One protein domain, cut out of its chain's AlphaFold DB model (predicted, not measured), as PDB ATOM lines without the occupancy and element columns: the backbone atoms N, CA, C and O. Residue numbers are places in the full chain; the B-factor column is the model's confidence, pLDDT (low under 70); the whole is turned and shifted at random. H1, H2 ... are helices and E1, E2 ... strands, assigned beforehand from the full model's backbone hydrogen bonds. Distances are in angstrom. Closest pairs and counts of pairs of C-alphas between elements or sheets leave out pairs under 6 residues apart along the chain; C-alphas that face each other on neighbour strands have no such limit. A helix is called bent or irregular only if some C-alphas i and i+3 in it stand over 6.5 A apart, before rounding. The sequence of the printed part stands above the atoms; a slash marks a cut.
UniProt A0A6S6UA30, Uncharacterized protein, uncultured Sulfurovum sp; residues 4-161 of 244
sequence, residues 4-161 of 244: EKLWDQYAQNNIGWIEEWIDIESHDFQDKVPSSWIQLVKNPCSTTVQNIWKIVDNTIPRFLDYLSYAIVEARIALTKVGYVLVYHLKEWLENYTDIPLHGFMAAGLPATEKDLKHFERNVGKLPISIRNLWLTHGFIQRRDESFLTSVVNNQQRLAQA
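This is residues 4 to 161 of the 244 residues of an uncharacterized protein of uncultured Sulfurovum sp (UniProt A0A6S6UA30). A strongly twisted sheet of four strands, curled like part of a barrel, makes the middle of this domain; helices H2 and H4 cover one face, with H3 bridging them, and H1 and H7 pack at separate places on the other side. H5 and H6 form an end piece beyond the sheet, joined to the rest where H6 packs on H3, while H1 makes the opposite end of the longest axis. The 158 printed residues hold seven named helices and four named strands, in the order H1 E1 H2 H3 H4 E2 E3 E4 H5 H6 H7, and the class is mixed, helices and strands. The sheet runs E1 E2 E3 E4, antiparallel throughout. The whole is compact, with a radius of gyration of the C-alphas of 15.2 A and spans of 46 by 36 by 29 A.

Start with the sheet: E1 is residues 18 to 21, E2 is residues 71 to 79 and 22.0 A long, E3 is residues 82 to 92 and 24.5 A long, and E4 is residues 101 to 108 and 23.0 A long. Find C-alpha 82 at (-35.282, 121.194, 91.690); from there E3 runs to C-alpha 92 at (-49.623, 112.815, 73.645), and it bends by 80 degrees at residue 89. Among the helices, H1 is residues 4 to 13, 14.3 A long, beginning at C-alpha 4 at (-33.349, 118.442, 69.249). H2 is residues 35 to 42, H3 residues 46 to 56 with 14.8 A, and H4 residues 61 to 70 with 14.2 A. H3 is irregular: C-alphas 52 and 55 are 7.7 A apart. H5 is residues 113 to 123 with 15.3 A, H6 residues 128 to 136 with 12.2 A, and H7 residues 153 to 159, ending at C-alpha 159 at (-47.852, 122.545, 91.130).

E2, E3 and E4 form a meander, each strand the antiparallel neighbour of the one before, and E2 and E3, like E3 and E4, are a hairpin. Look for N 75 and O 86 at 2.9 A between E2 and E3, and N 87 and O 105 at 2.8 A between E3 and E4. Edge strand E1 pairs with E2 through N 78 and O 20 at 2.8 A. The domain has three layers, helices on both faces of the sheet: H1 and H7 on one face, H2 on the other. H2 lies over E2 at a height over the sheet of 8.3 A, its closest C-alphas there those of Val 41 and Ala 74, 4.9 A apart. H4, on the same face as H2, only just lies over E3, with 3 of its C-alphas, and Ala 70 and Leu 89 have the closest C-alphas, at 5.1 A. H3, the hub, is not on the sheet. It touches H2 at a shallow tilt of 32 degrees, opposite ways, C-alphas 40 and 48 being closest at 5.7 A. It touches H4 at a shallow tilt of 22 degrees, opposite ways, with C-alphas 46 and 68 closest at 4.2 A; both pairs are helical hairpins. H6 touches H3 at a steep tilt of 42 degrees, with C-alphas 56 and 132 closest at 5.5 A. H5 and H6 are close but not clearly touching, their closest C-alphas, 116 and 131, 7.4 A apart. H1 is on the sheet at a height of 6.3 A, and C-alphas 11 and 18 are the closest of H1 and E1, at 6.2 A. H7 is on the sheet too, with C-alphas 108 and 155 the closest of E4 and H7, at 7.2 A. In H1, H2, H4 and H6 every O i to N i+4 pair is within hydrogen-bond range; H3 has 5 of 7, H5 6 of 7, and H7 1 of 3, beside 1 of 4 O i to N i+3 pairs.

The two C-alphas farthest apart, those of Lys 5 and Arg 121, are 45.6 A apart, and the printed part has no cut. The links E1 to H2 and H6 to H7 are long; within the second, residues 140 to 141 pair with residues 147 to 148, antiparallel. The mean pLDDT of the printed part is 79.5, and 33 residues are under 70, among them residues 93 to 101, 143 to 154 and 156 to 161.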
ATOM      1  N   GLU A   4     -33.975 117.333  68.514       79.12
ATOM      2  CA  GLU A   4     -33.349 118.442  69.249       79.12
ATOM      3  C   GLU A   4     -34.160 119.741  69.146       79.12
ATOM      4  O   GLU A   4     -34.364 120.436  70.133       79.12
ATOM      5  N   LYS A   5     -34.742 120.017  67.968       81.88
ATOM      6  CA  LYS A   5     -35.594 121.201  67.775       81.88
ATOM      7  C   LYS A   5     -36.878 121.135  68.606       81.88
ATOM      8  O   LYS A   5     -37.399 122.181  68.971       81.88
ATOM      9  N   LEU A   6     -37.391 119.930  68.875       83.56
ATOM     10  CA  LEU A   6     -38.564 119.718  69.730       83.56
ATOM     11  C   LEU A   6     -38.242 120.028  71.194       83.56
ATOM     12  O   LEU A   6     -39.016 120.719  71.850       83.56
ATOM     13  N   TRP A   7     -37.090 119.569  71.686       86.56
ATOM     14  CA  TRP A   7     -36.621 119.855  73.043       86.56
ATOM     15  C   TRP A   7     -36.344 121.344  73.263       86.56
ATOM     16  O   TRP A   7     -36.761 121.900  74.282       86.56
ATOM     17  N   ASP A   8     -35.708 122.002  72.293       84.25
ATOM     18  CA  ASP A   8     -35.479 123.448  72.325       84.25
ATOM     19  C   ASP A   8     -36.799 124.224  72.336       84.25
ATOM     20  O   ASP A   8     -36.965 125.153  73.124       84.25
ATOM     21  N   GLN A   9     -37.763 123.829  71.498       83.81
ATOM     22  CA  GLN A   9     -39.083 124.456  71.451       83.81
ATOM     23  C   GLN A   9     -39.857 124.248  72.758       83.81
ATOM     24  O   GLN A   9     -40.468 125.186  73.265       83.81
ATOM     25  N   TYR A  10     -39.799 123.049  73.339       82.69
ATOM     26  CA  TYR A  10     -40.415 122.770  74.631       82.69
ATOM     27  C   TYR A  10     -39.803 123.627  75.746       82.69
ATOM     28  O   TYR A  10     -40.540 124.257  76.505       82.69
ATOM     29  N   ALA A  11     -38.469 123.716  75.806       82.44
ATOM     30  CA  ALA A  11     -37.773 124.582  76.755       82.44
ATOM     31  C   ALA A  11     -38.132 126.061  76.545       82.44
ATOM     32  O   ALA A  11     -38.336 126.776  77.523       82.44
ATOM     33  N   GLN A  12     -38.267 126.507  75.290       80.88
ATOM     34  CA  GLN A  12     -38.685 127.867  74.937       80.88
ATOM     35  C   GLN A  12     -40.123 128.182  75.381       80.88
ATOM     36  O   GLN A  12     -40.389 129.245  75.938       80.88
ATOM     37  N   ASN A  13     -41.053 127.252  75.191       74.69
ATOM     38  CA  ASN A  13     -42.441 127.425  75.626       74.69
ATOM     39  C   ASN A  13     -42.575 127.385  77.156       74.69
ATOM     40  O   ASN A  13     -43.467 128.007  77.722       74.69
ATOM     41  N   ASN A  14     -41.641 126.712  77.826       72.25
ATOM     42  CA  ASN A  14     -41.556 126.599  79.278       72.25
ATOM     43  C   ASN A  14     -40.485 127.529  79.882       72.25
ATOM     44  O   ASN A  14     -39.991 127.297  80.996       72.25
ATOM     45  N   ILE A  15     -40.138 128.608  79.159       58.88
ATOM     46  CA  ILE A  15     -39.231 129.653  79.642       58.88
ATOM     47  C   ILE A  15     -39.789 130.214  80.944       58.88
ATOM     48  O   ILE A  15     -40.899 130.736  81.013       58.88
ATOM     49  N   GLY A  16     -38.977 130.132  81.993       60.50
ATOM     50  CA  GLY A  16     -39.332 130.623  83.319       60.50
ATOM     51  C   GLY A  16     -39.161 129.584  84.415       60.50
ATOM     52  O   GLY A  16     -39.045 129.990  85.578       60.50
ATOM     53  N   TRP A  17     -39.066 128.295  84.074       75.25
ATOM     54  CA  TRP A  17     -38.779 127.258  85.064       75.25
ATOM     55  C   TRP A  17     -37.824 126.149  84.610       75.25
ATOM     56  O   TRP A  17     -37.125 125.659  85.485       75.25
ATOM     57  N   ILE A  18     -37.703 125.804  83.322       82.31
ATOM     58  CA  ILE A  18     -36.579 124.974  82.843       82.31
ATOM     59  C   ILE A  18     -35.345 125.869  82.718       82.31
ATOM     60  O   ILE A  18     -35.323 126.789  81.903       82.31
ATOM     61  N   GLU A  19     -34.350 125.637  83.573       84.81
ATOM     62  CA  GLU A  19     -33.118 126.433  83.629       84.81
ATOM     63  C   GLU A  19     -32.017 125.803  82.774       84.81
ATOM     64  O   GLU A  19     -31.336 126.503  82.027       84.81
ATOM     65  N   GLU A  20     -31.870 124.481  82.860       88.88
ATOM     66  CA  GLU A  20     -30.804 123.736  82.195       88.88
ATOM     67  C   GLU A  20     -31.229 122.282  81.946       88.88
ATOM     68  O   GLU A  20     -31.856 121.653  82.802       88.88
ATOM     69  N   TRP A  21     -30.856 121.732  80.788       90.94
ATOM     70  CA  TRP A  21     -30.906 120.288  80.545       90.94
ATOM     71  C   TRP A  21     -29.656 119.629  81.121       90.94
ATOM     72  O   TRP A  21     -28.540 120.014  80.787       90.94
ATOM     73  N   ILE A  22     -29.843 118.622  81.967       90.19
ATOM     74  CA  ILE A  22     -28.736 117.927  82.619       90.19
ATOM     75  C   ILE A  22     -28.051 116.990  81.629       90.19
ATOM     76  O   ILE A  22     -28.666 116.050  81.120       90.19
ATOM     77  N   ASP A  23     -26.753 117.207  81.429       88.06
ATOM     78  CA  ASP A  23     -25.889 116.236  80.773       88.06
ATOM     79  C   ASP A  23     -25.663 115.043  81.702       88.06
ATOM     80  O   ASP A  23     -24.952 115.135  82.711       88.06
ATOM     81  N   ILE A  24     -26.275 113.913  81.343       84.06
ATOM     82  CA  ILE A  24     -26.246 112.709  82.161       84.06
ATOM     83  C   ILE A  24     -24.890 111.982  82.196       84.06
ATOM     84  O   ILE A  24     -24.735 110.996  82.928       84.06
ATOM     85  N   GLU A  25     -23.919 112.434  81.404       81.44
ATOM     86  CA  GLU A  25     -22.542 111.937  81.431       81.44
ATOM     87  C   GLU A  25     -21.702 112.608  82.529       81.44
ATOM     88  O   GLU A  25     -20.685 112.055  82.951       81.44
ATOM     89  N   SER A  26     -22.154 113.747  83.064       76.06
ATOM     90  CA  SER A  26     -21.521 114.396  84.216       76.06
ATOM     91  C   SER A  26     -21.806 113.638  85.529       76.06
ATOM     92  O   SER A  26     -22.839 112.995  85.704       76.06
ATOM     93  N   HIS A  27     -20.886 113.659  86.497       63.78
ATOM     94  CA  HIS A  27     -21.077 112.939  87.771       63.78
ATOM     95  C   HIS A  27     -21.872 113.739  88.824       63.78
ATOM     96  O   HIS A  27     -22.290 113.179  89.838       63.78
ATOM     97  N   ASP A  28     -22.148 115.022  88.579       73.19
ATOM     98  CA  ASP A  28     -22.544 115.996  89.611       73.19
ATOM     99  C   ASP A  28     -24.007 115.899  90.094       73.19
ATOM    100  O   ASP A  28     -24.438 116.657  90.979       73.19
ATOM    101  N   PHE A  29     -24.796 114.978  89.536       75.38
ATOM    102  CA  PHE A  29     -26.225 114.828  89.830       75.38
ATOM    103  C   PHE A  29     -26.650 113.391  90.188       75.38
ATOM    104  O   PHE A  29     -27.830 113.173  90.466       75.38
ATOM    105  N   GLN A  30     -25.721 112.424  90.246       76.88
ATOM    106  CA  GLN A  30     -26.048 111.002  90.462       76.88
ATOM    107  C   GLN A  30     -26.752 110.720  91.801       76.88
ATOM    108  O   GLN A  30     -27.605 109.839  91.855       76.88
ATOM    109  N   ASP A  31     -26.473 111.511  92.840       84.75
ATOM    110  CA  ASP A  31     -27.118 111.389  94.159       84.75
ATOM    111  C   ASP A  31     -28.316 112.339  94.348       84.75
ATOM    112  O   ASP A  31     -28.926 112.386  95.418       84.75
ATOM    113  N   LYS A  32     -28.648 113.140  93.328       89.12
ATOM    114  CA  LYS A  32     -29.697 114.172  93.404       89.12
ATOM    115  C   LYS A  32     -31.008 113.749  92.743       89.12
ATOM    116  O   LYS A  32     -32.037 114.381  92.979       89.12
ATOM    117  N   VAL A  33     -30.977 112.692  91.933       92.25
ATOM    118  CA  VAL A  33     -32.135 112.115  91.242       92.25
ATOM    119  C   VAL A  33     -32.158 110.595  91.423       92.25
ATOM    120  O   VAL A  33     -31.104 109.990  91.623       92.25
ATOM    121  N   PRO A  34     -33.326 109.938  91.332       92.88
ATOM    122  CA  PRO A  34     -33.394 108.482  91.344       92.88
ATOM    123  C   PRO A  34     -32.547 107.855  90.231       92.88
ATOM    124  O   PRO A  34     -32.590 108.286  89.078       92.88
ATOM    125  N   SER A  35     -31.836 106.770  90.541       92.06
ATOM    126  CA  SER A  35     -31.043 106.029  89.547       92.06
ATOM    127  C   SER A  35     -31.895 105.498  88.388       92.06
ATOM    128  O   SER A  35     -31.416 105.409  87.257       92.06
ATOM    129  N   SER A  36     -33.171 105.209  88.644       92.88
ATOM    130  CA  SER A  36     -34.144 104.804  87.629       92.88
ATOM    131  C   SER A  36     -34.423 105.903  86.597       92.88
ATOM    132  O   SER A  36     -34.615 105.590  85.425       92.88
ATOM    133  N   TRP A  37     -34.362 107.187  86.974       94.38
ATOM    134  CA  TRP A  37     -34.472 108.298  86.020       94.38
ATOM    135  C   TRP A  37     -33.271 108.335  85.081       94.38
ATOM    136  O   TRP A  37     -33.431 108.459  83.871       94.38
ATOM    137  N   ILE A  38     -32.065 108.154  85.625       93.44
ATOM    138  CA  ILE A  38     -30.825 108.102  84.837       93.44
ATOM    139  C   ILE A  38     -30.880 106.939  83.843       93.44
ATOM    140  O   ILE A  38     -30.501 107.093  82.682       93.44
ATOM    141  N   GLN A  39     -31.374 105.778  84.282       93.38
ATOM    142  CA  GLN A  39     -31.585 104.628  83.403       93.38
ATOM    143  C   GLN A  39     -32.570 104.946  82.276       93.38
ATOM    144  O   GLN A  39     -32.310 104.555  81.141       93.38
ATOM    145  N   LEU A  40     -33.655 105.674  82.563       94.75
ATOM    146  CA  LEU A  40     -34.647 106.032  81.550       94.75
ATOM    147  C   LEU A  40     -34.072 106.988  80.504       94.75
ATOM    148  O   LEU A  40     -34.293 106.773  79.319       94.75
ATOM    149  N   VAL A  41     -33.302 107.999  80.918       94.31
ATOM    150  CA  VAL A  41     -32.648 108.929  79.978       94.31
ATOM    151  C   VAL A  41     -31.634 108.194  79.094       94.31
ATOM    152  O   VAL A  41     -31.561 108.450  77.898       94.31
ATOM    153  N   LYS A  42     -30.869 107.246  79.658       92.88
ATOM    154  CA  LYS A  42     -29.886 106.450  78.898       92.88
ATOM    155  C   LYS A  42     -30.528 105.462  77.930       92.88
ATOM    156  O   LYS A  42     -29.959 105.184  76.879       92.88
ATOM    157  N   ASN A  43     -31.650 104.869  78.324       91.62
ATOM    158  CA  ASN A  43     -32.332 103.835  77.559       91.62
ATOM    159  C   ASN A  43     -33.854 103.925  77.779       91.62
ATOM    160  O   ASN A  43     -34.395 103.209  78.637       91.62
ATOM    161  N   PRO A  44     -34.545 104.808  77.037       90.44
ATOM    162  CA  PRO A  44     -35.988 104.968  77.141       90.44
ATOM    163  C   PRO A  44     -36.676 103.715  76.592       90.44
ATOM    164  O   PRO A  44     -36.706 103.472  75.389       90.44
ATOM    165  N   CYS A  45     -37.199 102.875  77.486       89.81
ATOM    166  CA  CYS A  45     -37.893 101.650  77.105       89.81
ATOM    167  C   CYS A  45     -38.965 101.257  78.126       89.81
ATOM    168  O   CYS A  45     -38.911 101.648  79.297       89.81
ATOM    169  N   SER A  46     -39.909 100.425  77.675       88.00
ATOM    170  CA  SER A  46     -41.044  99.946  78.475       88.00
ATOM    171  C   SER A  46     -40.622  99.357  79.827       88.00
ATOM    172  O   SER A  46     -41.224  99.671  80.849       88.00
ATOM    173  N   THR A  47     -39.536  98.579  79.881       91.19
ATOM    174  CA  THR A  47     -39.057  97.981  81.137       91.19
ATOM    175  C   THR A  47     -38.616  99.032  82.156       91.19
ATOM    176  O   THR A  47     -38.911  98.905  83.343       91.19
ATOM    177  N   THR A  48     -37.918 100.084  81.722       91.62
ATOM    178  CA  THR A  48     -37.475 101.146  82.632       91.62
ATOM    179  C   THR A  48     -38.658 101.980  83.123       91.62
ATOM    180  O   THR A  48     -38.710 102.317  84.305       91.62
ATOM    181  N   VAL A  49     -39.640 102.244  82.253       92.06
ATOM    182  CA  VAL A  49     -40.909 102.883  82.636       92.06
ATOM    183  C   VAL A  49     -41.641 102.043  83.685       92.06
ATOM    184  O   VAL A  49     -41.931 102.550  84.767       92.06
ATOM    185  N   GLN A  50     -41.843 100.748  83.430       90.50
ATOM    186  CA  GLN A  50     -42.468  99.823  84.382       90.50
ATOM    187  C   GLN A  50     -41.747  99.796  85.728       90.50
ATOM    188  O   GLN A  50     -42.392  99.768  86.770       90.50
ATOM    189  N   ASN A  51     -40.415  99.854  85.738       90.88
ATOM    190  CA  ASN A  51     -39.650  99.887  86.982       90.88
ATOM    191  C   ASN A  51     -39.857 101.182  87.778       90.88
ATOM    192  O   ASN A  51     -39.961 101.114  89.002       90.88
ATOM    193  N   ILE A  52     -39.915 102.341  87.112       92.12
ATOM    194  CA  ILE A  52     -40.204 103.625  87.771       92.12
ATOM    195  C   ILE A  52     -41.619 103.598  88.357       92.12
ATOM    196  O   ILE A  52     -41.803 103.933  89.523       92.12
ATOM    197  N   TRP A  53     -42.595 103.142  87.575       90.00
ATOM    198  CA  TRP A  53     -44.023 103.243  87.882       90.00
ATOM    199  C   TRP A  53     -44.612 102.006  88.577       90.00
ATOM    200  O   TRP A  53     -45.807 101.956  88.854       90.00
ATOM    201  N   LYS A  54     -43.781 101.024  88.943       88.69
ATOM    202  CA  LYS A  54     -44.201  99.759  89.573       88.69
ATOM    203  C   LYS A  54     -45.102  99.944  90.797       88.69
ATOM    204  O   LYS A  54     -45.952  99.106  91.080       88.69
ATOM    205  N   ILE A  55     -44.897 101.024  91.551       83.81
ATOM    206  CA  ILE A  55     -45.653 101.321  92.775       83.81
ATOM    207  C   ILE A  55     -47.133 101.595  92.460       83.81
ATOM    208  O   ILE A  55     -48.003 101.261  93.264       83.81
ATOM    209  N   VAL A  56     -47.432 102.156  91.285       75.75
ATOM    210  CA  VAL A  56     -48.794 102.519  90.867       75.75
ATOM    211  C   VAL A  56     -49.413 101.547  89.863       75.75
ATOM    212  O   VAL A  56     -50.523 101.800  89.409       75.75
ATOM    213  N   ASP A  57     -48.759 100.422  89.565       76.12
ATOM    214  CA  ASP A  57     -49.238  99.402  88.616       76.12
ATOM    215  C   ASP A  57     -50.674  98.941  88.936       76.12
ATOM    216  O   ASP A  57     -51.561  98.940  88.095       76.12
ATOM    217  N   ASN A  58     -50.972  98.709  90.218       67.62
ATOM    218  CA  ASN A  58     -52.321  98.328  90.661       67.62
ATOM    219  C   ASN A  58     -53.289  99.516  90.840       67.62
ATOM    220  O   ASN A  58     -54.417  99.329  91.288       67.62
ATOM    221  N   THR A  59     -52.825 100.744  90.605       64.88
ATOM    222  CA  THR A  59     -53.572 101.987  90.851       64.88
ATOM    223  C   THR A  59     -54.040 102.639  89.554       64.88
ATOM    224  O   THR A  59     -55.198 103.032  89.476       64.88
ATOM    225  N   ILE A  60     -53.145 102.752  88.571       70.44
ATOM    226  CA  ILE A  60     -53.384 103.368  87.257       70.44
ATOM    227  C   ILE A  60     -52.749 102.517  86.135       70.44
ATOM    228  O   ILE A  60     -51.848 102.977  85.426       70.44
ATOM    229  N   PRO A  61     -53.159 101.238  85.995       71.62
ATOM    230  CA  PRO A  61     -52.512 100.280  85.091       71.62
ATOM    231  C   PRO A  61     -52.535 100.729  83.624       71.62
ATOM    232  O   PRO A  61     -51.562 100.543  82.903       71.62
ATOM    233  N   ARG A  62     -53.611 101.390  83.179       71.62
ATOM    234  CA  ARG A  62     -53.740 101.835  81.781       71.62
ATOM    235  C   ARG A  62     -52.811 102.992  81.445       71.62
ATOM    236  O   ARG A  62     -52.222 103.001  80.366       71.62
ATOM    237  N   PHE A  63     -52.658 103.957  82.356       76.62
ATOM    238  CA  PHE A  63     -51.673 105.021  82.167       76.62
ATOM    239  C   PHE A  63     -50.259 104.445  82.086       76.62
ATOM    240  O   PHE A  63     -49.468 104.884  81.251       76.62
ATOM    241  N   LEU A  64     -49.949 103.435  82.905       80.56
ATOM    242  CA  LEU A  64     -48.663 102.751  82.839       80.56
ATOM    243  C   LEU A  64     -48.448 102.068  81.483       80.56
ATOM    244  O   LEU A  64     -47.409 102.283  80.856       80.56
ATOM    245  N   ASP A  65     -49.427 101.305  80.999       79.81
ATOM    246  CA  ASP A  65     -49.351 100.651  79.689       79.81
ATOM    247  C   ASP A  65     -49.141 101.660  78.558       79.81
ATOM    248  O   ASP A  65     -48.270 101.474  77.700       79.81
ATOM    249  N   TYR A  66     -49.886 102.767  78.591       79.19
ATOM    250  CA  TYR A  66     -49.713 103.864  77.651       79.19
ATOM    251  C   TYR A  66     -48.305 104.457  77.731       79.19
ATOM    252  O   TYR A  66     -47.636 104.562  76.705       79.19
ATOM    253  N   LEU A  67     -47.819 104.804  78.923       85.56
ATOM    254  CA  LEU A  67     -46.503 105.419  79.091       85.56
ATOM    255  C   LEU A  67     -45.387 104.491  78.594       85.56
ATOM    256  O   LEU A  67     -44.458 104.931  77.917       85.56
ATOM    257  N   SER A  68     -45.506 103.196  78.882       87.62
ATOM    258  CA  SER A  68     -44.587 102.158  78.418       87.62
ATOM    259  C   SER A  68     -44.573 101.992  76.900       87.62
ATOM    260  O   SER A  68     -43.530 101.649  76.340       87.62
ATOM    261  N   TYR A  69     -45.710 102.220  76.241       85.69
ATOM    262  CA  TYR A  69     -45.850 102.163  74.787       85.69
ATOM    263  C   TYR A  69     -45.405 103.459  74.092       85.69
ATOM    264  O   TYR A  69     -44.735 103.414  73.061       85.69
ATOM    265  N   ALA A  70     -45.786 104.612  74.642       86.31
ATOM    266  CA  ALA A  70     -45.687 105.910  73.986       86.31
ATOM    267  C   ALA A  70     -44.332 106.601  74.184       86.31
ATOM    268  O   ALA A  70     -44.044 107.562  73.466       86.31
ATOM    269  N   ILE A  71     -43.511 106.152  75.141       90.94
ATOM    270  CA  ILE A  71     -42.216 106.768  75.434       90.94
ATOM    271  C   ILE A  71     -41.274 106.725  74.227       90.94
ATOM    272  O   ILE A  71     -40.991 105.670  73.663       90.94
ATOM    273  N   VAL A  72     -40.771 107.899  73.843       91.38
ATOM    274  CA  VAL A  72     -39.766 108.065  72.784       91.38
ATOM    275  C   VAL A  72     -38.412 108.345  73.418       91.38
ATOM    276  O   VAL A  72     -37.445 107.631  73.175       91.38
ATOM    277  N   GLU A  73     -38.353 109.378  74.256       93.56
ATOM    278  CA  GLU A  73     -37.138 109.856  74.912       93.56
ATOM    279  C   GLU A  73     -37.468 110.403  76.304       93.56
ATOM    280  O   GLU A  73     -38.618 110.719  76.608       93.56
ATOM    281  N   ALA A  74     -36.451 110.566  77.144       94.44
ATOM    282  CA  ALA A  74     -36.572 111.302  78.393       94.44
ATOM    283  C   ALA A  74     -35.342 112.185  78.608       94.44
ATOM    284  O   ALA A  74     -34.242 111.820  78.200       94.44
ATOM    285  N   ARG A  75     -35.514 113.325  79.281       94.25
ATOM    286  CA  ARG A  75     -34.416 114.193  79.738       94.25
ATOM    287  C   ARG A  75     -34.642 114.616  81.178       94.25
ATOM    288  O   ARG A  75     -35.778 114.704  81.638       94.25
ATOM    289  N   ILE A  76     -33.557 114.903  81.888       94.06
ATOM    290  CA  ILE A  76     -33.621 115.532  83.207       94.06
ATOM    291  C   ILE A  76     -33.348 117.022  83.025       94.06
ATOM    292  O   ILE A  76     -32.385 117.401  82.361       94.06
ATOM    293  N   ALA A  77     -34.184 117.857  83.628       91.75
ATOM    294  CA  ALA A  77     -33.994 119.296  83.700       91.75
ATOM    295  C   ALA A  77     -33.704 119.732  85.136       91.75
ATOM    296  O   ALA A  77     -34.283 119.197  86.089       91.75
ATOM    297  N   LEU A  78     -32.854 120.744  85.286       89.94
ATOM    298  CA  LEU A  78     -32.817 121.576  86.479       89.94
ATOM    299  C   LEU A  78     -33.851 122.692  86.343       89.94
ATOM    300  O   LEU A  78     -33.973 123.333  85.298       89.94
ATOM    301  N   THR A  79     -34.599 122.911  87.419       86.69
ATOM    302  CA  THR A  79     -35.626 123.945  87.503       86.69
ATOM    303  C   THR A  79     -35.528 124.709  88.817       86.69
ATOM    304  O   THR A  79     -34.931 124.232  89.787       86.69
ATOM    305  N   LYS A  80     -36.251 125.830  88.912       81.31
ATOM    306  CA  LYS A  80     -36.417 126.605  90.159       81.31
ATOM    307  C   LYS A  80     -36.934 125.792  91.350       81.31
ATOM    308  O   LYS A  80     -36.788 126.220  92.495       81.31
ATOM    309  N   VAL A  81     -37.581 124.651  91.098       76.56
ATOM    310  CA  VAL A  81     -38.127 123.762  92.135       76.56
ATOM    311  C   VAL A  81     -37.317 122.476  92.318       76.56
ATOM    312  O   VAL A  81     -37.694 121.628  93.127       76.56
ATOM    313  N   GLY A  82     -36.177 122.348  91.636       86.75
ATOM    314  CA  GLY A  82     -35.282 121.194  91.690       86.75
ATOM    315  C   GLY A  82     -35.246 120.410  90.381       86.75
ATOM    316  O   GLY A  82     -35.541 120.942  89.312       86.75
ATOM    317  N   TYR A  83     -34.859 119.139  90.467       90.56
ATOM    318  CA  TYR A  83     -34.762 118.263  89.303       90.56
ATOM    319  C   TYR A  83     -36.136 117.768  88.854       90.56
ATOM    320  O   TYR A  83     -36.990 117.426  89.676       90.56
ATOM    321  N   VAL A  84     -36.321 117.703  87.541       91.38
ATOM    322  CA  VAL A  84     -37.563 117.282  86.891       91.38
ATOM    323  C   VAL A  84     -37.224 116.294  85.787       91.38
ATOM    324  O   VAL A  84     -36.283 116.514  85.025       91.38
ATOM    325  N   LEU A  85     -37.982 115.207  85.705       94.06
ATOM    326  CA  LEU A  85     -37.916 114.263  84.599       94.06
ATOM    327  C   LEU A  85     -38.934 114.676  83.547       94.06
ATOM    328  O   LEU A  85     -40.117 114.791  83.850       94.06
ATOM    329  N   VAL A  86     -38.486 114.894  82.322       93.19
ATOM    330  CA  VAL A  86     -39.355 115.210  81.193       93.19
ATOM    331  C   VAL A  86     -39.405 114.001  80.275       93.19
ATOM    332  O   VAL A  86     -38.379 113.567  79.753       93.19
ATOM    333  N   TYR A  87     -40.601 113.461  80.095       93.06
ATOM    334  CA  TYR A  87     -40.919 112.401  79.155       93.06
ATOM    335  C   TYR A  87     -41.317 113.032  77.820       93.06
ATOM    336  O   TYR A  87     -42.151 113.932  77.799       93.06
ATOM    337  N   HIS A  88     -40.750 112.551  76.718       91.38
ATOM    338  CA  HIS A  88     -41.186 112.864  75.360       91.38
ATOM    339  C   HIS A  88     -41.946 111.661  74.806       91.38
ATOM    340  O   HIS A  88     -41.394 110.564  74.681       91.38
ATOM    341  N   LEU A  89     -43.220 111.869  74.495       87.94
ATOM    342  CA  LEU A  89     -44.169 110.827  74.130       87.94
ATOM    343  C   LEU A  89     -44.602 111.005  72.675       87.94
ATOM    344  O   LEU A  89     -44.807 112.125  72.212       87.94
ATOM    345  N   LYS A  90     -44.730 109.894  71.947       79.12
ATOM    346  CA  LYS A  90     -45.025 109.882  70.505       79.12
ATOM    347  C   LYS A  90     -46.427 110.405  70.183       79.12
ATOM    348  O   LYS A  90     -46.638 110.985  69.123       79.12
ATOM    349  N   GLU A  91     -47.377 110.144  71.075       73.12
ATOM    350  CA  GLU A  91     -48.814 110.309  70.838       73.12
ATOM    351  C   GLU A  91     -49.486 110.886  72.093       73.12
ATOM    352  O   GLU A  91     -50.344 110.248  72.698       73.12
ATOM    353  N   TRP A  92     -49.045 112.071  72.523       72.88
ATOM    354  CA  TRP A  92     -49.623 112.815  73.645       72.88
ATOM    355  C   TRP A  92     -50.728 113.738  73.128       72.88
ATOM    356  O   TRP A  92     -50.506 114.571  72.248       72.88
ATOM    357  N   LEU A  93     -51.943 113.571  73.645       57.81
ATOM    358  CA  LEU A  93     -53.069 114.429  73.283       57.81
ATOM    359  C   LEU A  93     -52.939 115.757  74.024       57.81
ATOM    360  O   LEU A  93     -53.266 115.821  75.201       57.81
ATOM    361  N   GLU A  94     -52.480 116.813  73.359       51.34
ATOM    362  CA  GLU A  94     -52.563 118.174  73.901       51.34
ATOM    363  C   GLU A  94     -53.990 118.720  73.740       51.34
ATOM    364  O   GLU A  94     -54.703 118.390  72.793       51.34
ATOM    365  N   ASN A  95     -54.426 119.560  74.683       44.97
ATOM    366  CA  ASN A  95     -55.837 119.903  74.932       44.97
ATOM    367  C   ASN A  95     -56.558 120.696  73.810       44.97
ATOM    368  O   ASN A  95     -57.652 121.209  74.027       44.97
ATOM    369  N   TYR A  96     -55.967 120.814  72.621       48.19
ATOM    370  CA  TYR A  96     -56.463 121.649  71.525       48.19
ATOM    371  C   TYR A  96     -56.483 120.949  70.164       48.19
ATOM    372  O   TYR A  96     -56.821 121.579  69.160       48.19
ATOM    373  N   THR A  97     -56.139 119.661  70.107       46.44
ATOM    374  CA  THR A  97     -56.125 118.905  68.855       46.44
ATOM    375  C   THR A  97     -56.772 117.538  69.035       46.44
ATOM    376  O   THR A  97     -56.302 116.735  69.833       46.44
ATOM    377  N   ASP A  98     -57.761 117.212  68.197       50.41
ATOM    378  CA  ASP A  98     -58.318 115.849  68.067       50.41
ATOM    379  C   ASP A  98     -57.330 114.861  67.404       50.41
ATOM    380  O   ASP A  98     -57.691 113.753  67.010       50.41
ATOM    381  N   ILE A  99     -56.077 115.282  67.206       54.31
ATOM    382  CA  ILE A  99     -55.030 114.532  66.521       54.31
ATOM    383  C   ILE A  99     -53.881 114.352  67.515       54.31
ATOM    384  O   ILE A  99     -53.357 115.356  67.997       54.31
ATOM    385  N   PRO A 100     -53.460 113.112  67.814       57.56
ATOM    386  CA  PRO A 100     -52.302 112.878  68.663       57.56
ATOM    387  C   PRO A 100     -51.048 113.445  67.994       57.56
ATOM    388  O   PRO A 100     -50.768 113.175  66.822       57.56
ATOM    389  N   LEU A 101     -50.286 114.223  68.756       63.69
ATOM    390  CA  LEU A 101     -48.995 114.752  68.341       63.69
ATOM    391  C   LEU A 101     -47.925 114.313  69.339       63.69
ATOM    392  O   LEU A 101     -48.210 113.820  70.429       63.69
ATOM    393  N   HIS A 102     -46.668 114.476  68.944       72.56
ATOM    394  CA  HIS A 102     -45.577 114.365  69.897       72.56
ATOM    395  C   HIS A 102     -45.758 115.428  70.978       72.56
ATOM    396  O   HIS A 102     -45.962 116.595  70.644       72.56
ATOM    397  N   GLY A 103     -45.641 115.034  72.241       80.69
ATOM    398  CA  GLY A 103     -45.790 115.956  73.360       80.69
ATOM    399  C   GLY A 103     -44.935 115.563  74.550       80.69
ATOM    400  O   GLY A 103     -44.218 114.555  74.534       80.69
ATOM    401  N   PHE A 104     -44.991 116.403  75.575       85.75
ATOM    402  CA  PHE A 104     -44.115 116.314  76.729       85.75
ATOM    403  C   PHE A 104     -44.913 116.218  78.023       85.75
ATOM    404  O   PHE A 104     -45.937 116.875  78.195       85.75
ATOM    405  N   MET A 105     -44.396 115.422  78.951       86.38
ATOM    406  CA  MET A 105     -44.894 115.329  80.317       86.38
ATOM    407  C   MET A 105     -43.727 115.555  81.273       86.38
ATOM    408  O   MET A 105     -42.769 114.783  81.278       86.38
ATOM    409  N   ALA A 106     -43.797 116.591  82.102       87.44
ATOM    410  CA  ALA A 106     -42.832 116.808  83.172       87.44
ATOM    411  C   ALA A 106     -43.281 116.161  84.486       87.44
ATOM    412  O   ALA A 106     -44.451 116.217  84.848       87.44
ATOM    413  N   ALA A 107     -42.346 115.600  85.243       89.69
ATOM    414  CA  ALA A 107     -42.630 114.966  86.518       89.69
ATOM    415  C   ALA A 107     -41.567 115.301  87.572       89.69
ATOM    416  O   ALA A 107     -40.359 115.278  87.316       89.69
ATOM    417  N   GLY A 108     -42.026 115.625  88.778       88.75
ATOM    418  CA  GLY A 108     -41.174 116.017  89.897       88.75
ATOM    419  C   GLY A 108     -40.490 114.842  90.582       88.75
ATOM    420  O   GLY A 108     -40.917 113.691  90.459       88.75
ATOM    421  N   LEU A 109     -39.444 115.150  91.358       91.19
ATOM    422  CA  LEU A 109     -38.799 114.173  92.241       91.19
ATOM    423  C   LEU A 109     -39.840 113.485  93.136       91.19
ATOM    424  O   LEU A 109     -40.713 114.193  93.645       91.19
ATOM    425  N   PRO A 110     -39.738 112.163  93.361       91.69
ATOM    426  CA  PRO A 110     -40.656 111.444  94.235       91.69
ATOM    427  C   PRO A 110     -40.701 112.044  95.643       91.69
ATOM    428  O   PRO A 110     -39.669 112.432  96.197       91.69
ATOM    429  N   ALA A 111     -41.886 112.073  96.246       89.19
ATOM    430  CA  ALA A 111     -42.029 112.367  97.661       89.19
ATOM    431  C   ALA A 111     -41.408 111.243  98.496       89.19
ATOM    432  O   ALA A 111     -41.490 110.063  98.148       89.19
ATOM    433  N   THR A 112     -40.823 111.586  99.641       90.19
ATOM    434  CA  THR A 112     -40.350 110.566 100.575       90.19
ATOM    435  C   THR A 112     -41.482 110.088 101.483       90.19
ATOM    436  O   THR A 112     -42.433 110.808 101.790       90.19
ATOM    437  N   GLU A 113     -41.327 108.886 102.036       91.69
ATOM    438  CA  GLU A 113     -42.185 108.377 103.114       91.69
ATOM    439  C   GLU A 113     -42.288 109.344 104.308       91.69
ATOM    440  O   GLU A 113     -43.309 109.399 104.997       91.69
ATOM    441  N   LYS A 114     -41.227 110.122 104.560       90.69
ATOM    442  CA  LYS A 114     -41.201 111.143 105.607       90.69
ATOM    443  C   LYS A 114     -42.091 112.333 105.250       90.69
ATOM    444  O   LYS A 114     -42.821 112.790 106.129       90.69
ATOM    445  N   ASP A 115     -42.051 112.798 104.002       87.25
ATOM    446  CA  ASP A 115     -42.875 113.916 103.521       87.25
ATOM    447  C   ASP A 115     -44.357 113.560 103.612       87.25
ATOM    448  O   ASP A 115     -45.140 114.300 104.207       87.25
ATOM    449  N   LEU A 116     -44.718 112.365 103.141       86.06
ATOM    450  CA  LEU A 116     -46.092 111.866 103.183       86.06
ATOM    451  C   LEU A 116     -46.600 111.720 104.617       86.06
ATOM    452  O   LEU A 116     -47.667 112.226 104.942       86.06
ATOM    453  N   LYS A 117     -45.813 111.116 105.518       89.12
ATOM    454  CA  LYS A 117     -46.196 111.002 106.937       89.12
ATOM    455  C   LYS A 117     -46.317 112.358 107.622       89.12
ATOM    456  O   LYS A 117     -47.152 112.515 108.509       89.12
ATOM    457  N   HIS A 118     -45.456 113.317 107.282       85.00
ATOM    458  CA  HIS A 118     -45.553 114.671 107.818       85.00
ATOM    459  C   HIS A 118     -46.843 115.348 107.350       85.00
ATOM    460  O   HIS A 118     -47.574 115.890 108.174       85.00
ATOM    461  N   PHE A 119     -47.148 115.247 106.059       79.81
ATOM    462  CA  PHE A 119     -48.372 115.767 105.469       79.81
ATOM    463  C   PHE A 119     -49.625 115.134 106.096       79.81
ATOM    464  O   PHE A 119     -50.488 115.846 106.609       79.81
ATOM    465  N   GLU A 120     -49.682 113.803 106.174       80.69
ATOM    466  CA  GLU A 120     -50.823 113.058 106.724       80.69
ATOM    467  C   GLU A 120     -51.104 113.362 108.202       80.69
ATOM    468  O   GLU A 120     -52.250 113.295 108.638       80.69
ATOM    469  N   ARG A 121     -50.087 113.741 108.988       80.62
ATOM    470  CA  ARG A 121     -50.290 114.202 110.375       80.62
ATOM    471  C   ARG A 121     -51.044 115.524 110.452       80.62
ATOM    472  O   ARG A 121     -51.743 115.753 111.433       80.62
ATOM    473  N   ASN A 122     -50.869 116.383 109.453       71.25
ATOM    474  CA  ASN A 122     -51.455 117.718 109.432       71.25
ATOM    475  C   ASN A 122     -52.848 117.710 108.799       71.25
ATOM    476  O   ASN A 122     -53.702 118.488 109.213       71.25
ATOM    477  N   VAL A 123     -53.073 116.847 107.801       66.25
ATOM    478  CA  VAL A 123     -54.313 116.868 107.016       66.25
ATOM    479  C   VAL A 123     -55.158 115.598 107.126       66.25
ATOM    480  O   VAL A 123     -56.321 115.634 106.749       66.25
ATOM    481  N   GLY A 124     -54.646 114.486 107.653       70.00
ATOM    482  CA  GLY A 124     -55.302 113.167 107.630       70.00
ATOM    483  C   GLY A 124     -54.683 112.216 106.597       70.00
ATOM    484  O   GLY A 124     -53.893 112.632 105.751       70.00
ATOM    485  N   LYS A 125     -55.018 110.925 106.668       75.81
ATOM    486  CA  LYS A 125     -54.429 109.877 105.819       75.81
ATOM    487  C   LYS A 125     -54.878 109.975 104.365       75.81
ATOM    488  O   LYS A 125     -56.070 110.114 104.093       75.81
ATOM    489  N   LEU A 126     -53.933 109.817 103.446       73.12
ATOM    490  CA  LEU A 126     -54.177 109.867 102.007       73.12
ATOM    491  C   LEU A 126     -54.745 108.546 101.468       73.12
ATOM    492  O   LEU A 126     -54.415 107.486 102.010       73.12
ATOM    493  N   PRO A 127     -55.501 108.570 100.352       70.38
ATOM    494  CA  PRO A 127     -55.784 107.364  99.593       70.38
ATOM    495  C   PRO A 127     -54.475 106.715  99.143       70.38
ATOM    496  O   PRO A 127     -53.529 107.402  98.741       70.38
ATOM    497  N   ILE A 128     -54.442 105.382  99.147       75.12
ATOM    498  CA  ILE A 128     -53.265 104.621  98.709       75.12
ATOM    499  C   ILE A 128     -52.854 104.978  97.276       75.12
ATOM    500  O   ILE A 128     -51.667 105.025  96.976       75.12
ATOM    501  N   SER A 129     -53.823 105.306  96.417       71.44
ATOM    502  CA  SER A 129     -53.598 105.693  95.027       71.44
ATOM    503  C   SER A 129     -52.766 106.970  94.899       71.44
ATOM    504  O   SER A 129     -51.743 106.990  94.221       71.44
ATOM    505  N   ILE A 130     -53.162 108.017  95.622       74.12
ATOM    506  CA  ILE A 130     -52.471 109.311  95.661       74.12
ATOM    507  C   ILE A 130     -51.108 109.178  96.334       74.12
ATOM    508  O   ILE A 130     -50.120 109.744  95.870       74.12
ATOM    509  N   ARG A 131     -51.031 108.373  97.399       81.81
ATOM    510  CA  ARG A 131     -49.761 108.063  98.054       81.81
ATOM    511  C   ARG A 131     -48.780 107.416  97.075       81.81
ATOM    512  O   ARG A 131     -47.644 107.867  96.969       81.81
ATOM    513  N   ASN A 132     -49.223 106.386  96.359       81.31
ATOM    514  CA  ASN A 132     -48.412 105.657  95.389       81.31
ATOM    515  C   ASN A 132     -47.971 106.558  94.229       81.31
ATOM    516  O   ASN A 132     -46.812 106.494  93.817       81.31
ATOM    517  N   LEU A 133     -48.861 107.434  93.752       80.19
ATOM    518  CA  LEU A 133     -48.536 108.451  92.753       80.19
ATOM    519  C   LEU A 133     -47.411 109.367  93.237       80.19
ATOM    520  O   LEU A 133     -46.399 109.476  92.555       80.19
ATOM    521  N   TRP A 134     -47.516 109.931  94.443       84.38
ATOM    522  CA  TRP A 134     -46.473 110.804  94.991       84.38
ATOM    523  C   TRP A 134     -45.155 110.100  95.302       84.38
ATOM    524  O   TRP A 134     -44.094 110.707  95.162       84.38
ATOM    525  N   LEU A 135     -45.197 108.822  95.680       87.94
ATOM    526  CA  LEU A 135     -44.002 107.981  95.817       87.94
ATOM    527  C   LEU A 135     -43.335 107.664  94.473       87.94
ATOM    528  O   LEU A 135     -42.177 107.253  94.460       87.94
ATOM    529  N   THR A 136     -44.053 107.835  93.363       89.12
ATOM    530  CA  THR A 136     -43.531 107.642  92.006       89.12
ATOM    531  C   THR A 136     -43.017 108.966  91.442       89.12
ATOM    532  O   THR A 136     -41.861 109.058  91.036       89.12
ATOM    533  N   HIS A 137     -43.842 110.014  91.493       88.75
ATOM    534  CA  HIS A 137     -43.498 111.374  91.094       88.75
ATOM    535  C   HIS A 137     -44.144 112.393  92.019       88.75
ATOM    536  O   HIS A 137     -45.349 112.369  92.254       88.75
ATOM    537  N   GLY A 138     -43.339 113.334  92.512       80.62
ATOM    538  CA  GLY A 138     -43.818 114.359  93.430       80.62
ATOM    539  C   GLY A 138     -44.824 115.303  92.785       80.62
ATOM    540  O   GLY A 138     -45.674 115.794  93.494       80.62
ATOM    541  N   PHE A 139     -44.787 115.510  91.471       81.00
ATOM    542  CA  PHE A 139     -45.881 116.096  90.691       81.00
ATOM    543  C   PHE A 139     -45.877 115.483  89.294       81.00
ATOM    544  O   PHE A 139     -44.851 114.947  88.873       81.00
ATOM    545  N   ILE A 140     -46.973 115.632  88.554       79.94
ATOM    546  CA  ILE A 140     -47.055 115.258  87.137       79.94
ATOM    547  C   ILE A 140     -47.697 116.413  86.366       79.94
ATOM    548  O   ILE A 140     -48.773 116.873  86.729       79.94
ATOM    549  N   GLN A 141     -47.050 116.903  85.316       77.44
ATOM    550  CA  GLN A 141     -47.631 117.870  84.391       77.44
ATOM    551  C   GLN A 141     -48.644 117.163  83.494       77.44
ATOM    552  O   GLN A 141     -48.365 116.121  82.910       77.44
ATOM    553  N   ARG A 142     -49.830 117.739  83.393       70.88
ATOM    554  CA  ARG A 142     -50.926 117.275  82.557       70.88
ATOM    555  C   ARG A 142     -50.799 117.827  81.142       70.88
ATOM    556  O   ARG A 142     -50.070 118.781  80.881       70.88
ATOM    557  N   ARG A 143     -51.606 117.271  80.239       64.62
ATOM    558  CA  ARG A 143     -51.736 117.723  78.846       64.62
ATOM    559  C   ARG A 143     -52.155 119.177  78.658       64.62
ATOM    560  O   ARG A 143     -51.932 119.755  77.604       64.62
ATOM    561  N   ASP A 144     -52.837 119.736  79.648       60.66
ATOM    562  CA  ASP A 144     -53.298 121.120  79.647       60.66
ATOM    563  C   ASP A 144     -52.311 122.046  80.360       60.66
ATOM    564  O   ASP A 144     -52.688 123.134  80.782       60.66
ATOM    565  N   GLU A 145     -51.073 121.572  80.536       62.66
ATOM    566  CA  GLU A 145     -49.949 122.245  81.190       62.66
ATOM    567  C   GLU A 145     -50.149 122.527  82.685       62.66
ATOM    568  O   GLU A 145     -49.218 122.976  83.356       62.66
ATOM    569  N   SER A 146     -51.319 122.198  83.238       60.56
ATOM    570  CA  SER A 146     -51.533 122.194  84.682       60.56
ATOM    571  C   SER A 146     -50.770 121.044  85.339       60.56
ATOM    572  O   SER A 146     -50.336 120.095  84.690       60.56
ATOM    573  N   PHE A 147     -50.588 121.104  86.652       65.44
ATOM    574  CA  PHE A 147     -49.826 120.100  87.384       65.44
ATOM    575  C   PHE A 147     -50.731 119.348  88.349       65.44
ATOM    576  O   PHE A 147     -51.382 119.946  89.205       65.44
ATOM    577  N   LEU A 148     -50.718 118.023  88.249       65.00
ATOM    578  CA  LEU A 148     -51.151 117.140  89.315       65.00
ATOM    579  C   LEU A 148     -50.150 117.281  90.476       65.00
ATOM    580  O   LEU A 148     -48.987 116.905  90.353       65.00
ATOM    581  N   THR A 149     -50.646 117.908  91.541       64.25
ATOM    582  CA  THR A 149     -50.133 118.214  92.890       64.25
ATOM    583  C   THR A 149     -48.822 117.602  93.391       64.25
ATOM    584  O   THR A 149     -48.489 116.471  93.062       64.25
ATOM    585  N   SER A 150     -48.180 118.289  94.356       65.19
ATOM    586  CA  SER A 150     -47.042 117.783  95.141       65.19
ATOM    587  C   SER A 150     -47.150 117.982  96.645       65.19
ATOM    588  O   SER A 150     -47.441 119.067  97.118       65.19
ATOM    589  N   VAL A 151     -46.803 116.976  97.447       67.62
ATOM    590  CA  VAL A 151     -46.607 117.164  98.904       67.62
ATOM    591  C   VAL A 151     -45.251 117.770  99.266       67.62
ATOM    592  O   VAL A 151     -45.000 118.061 100.434       67.62
ATOM    593  N   VAL A 152     -44.360 117.956  98.292       69.62
ATOM    594  CA  VAL A 152     -43.016 118.484  98.520       69.62
ATOM    595  C   VAL A 152     -43.052 120.012  98.420       69.62
ATOM    596  O   VAL A 152     -43.362 120.575  97.373       69.62
ATOM    597  N   ASN A 153     -42.713 120.707  99.511       68.25
ATOM    598  CA  ASN A 153     -42.904 122.163  99.657       68.25
ATOM    599  C   ASN A 153     -42.313 123.026  98.525       68.25
ATOM    600  O   ASN A 153     -42.874 124.061  98.170       68.25
ATOM    601  N   ASN A 154     -41.153 122.658  97.980       67.69
ATOM    602  CA  ASN A 154     -40.541 123.393  96.868       67.69
ATOM    603  C   ASN A 154     -41.305 123.180  95.552       67.69
ATOM    604  O   ASN A 154     -41.479 124.134  94.802       67.69
ATOM    605  N   GLN A 155     -41.810 121.971  95.309       70.00
ATOM    606  CA  GLN A 155     -42.608 121.620  94.134       70.00
ATOM    607  C   GLN A 155     -44.046 122.149  94.213       70.00
ATOM    608  O   GLN A 155     -44.617 122.482  93.181       70.00
ATOM    609  N   GLN A 156     -44.612 122.316  95.413       64.25
ATOM    610  CA  GLN A 156     -45.930 122.943  95.621       64.25
ATOM    611  C   GLN A 156     -46.042 124.331  94.996       64.25
ATOM    612  O   GLN A 156     -47.109 124.711  94.532       64.25
ATOM    613  N   ARG A 157     -44.942 125.091  94.950       65.06
ATOM    614  CA  ARG A 157     -44.921 126.414  94.307       65.06
ATOM    615  C   ARG A 157     -45.180 126.337  92.804       65.06
ATOM    616  O   ARG A 157     -45.763 127.262  92.252       65.06
ATOM    617  N   LEU A 158     -44.729 125.256  92.168       63.09
ATOM    618  CA  LEU A 158     -44.951 124.990  90.751       63.09
ATOM    619  C   LEU A 158     -46.326 124.356  90.540       63.09
ATOM    620  O   LEU A 158     -47.104 124.837  89.726       63.09
ATOM    621  N   ALA A 159     -46.633 123.315  91.315       58.12
ATOM    622  CA  ALA A 159     -47.852 122.545  91.130       58.12
ATOM    623  C   ALA A 159     -49.120 123.271  91.610       58.12
ATOM    624  O   ALA A 159     -50.226 122.859  91.273       58.12
ATOM    625  N   GLN A 160     -48.957 124.320  92.427       53.56
ATOM    626  CA  GLN A 160     -50.030 125.065  93.094       53.56
ATOM    627  C   GLN A 160     -51.068 124.148  93.764       53.56
ATOM    628  O   GLN A 160     -52.249 124.474  93.864       53.56
ATOM    629  N   ALA A 161     -50.603 122.990  94.230       52.38
ATOM    630  CA  ALA A 161     -51.388 121.971  94.894       52.38
ATOM    631  C   ALA A 161     -50.457 121.101  95.773       52.38
ATOM    632  O   ALA A 161     -49.293 120.909  95.400       52.38
TER     633      ALA A 161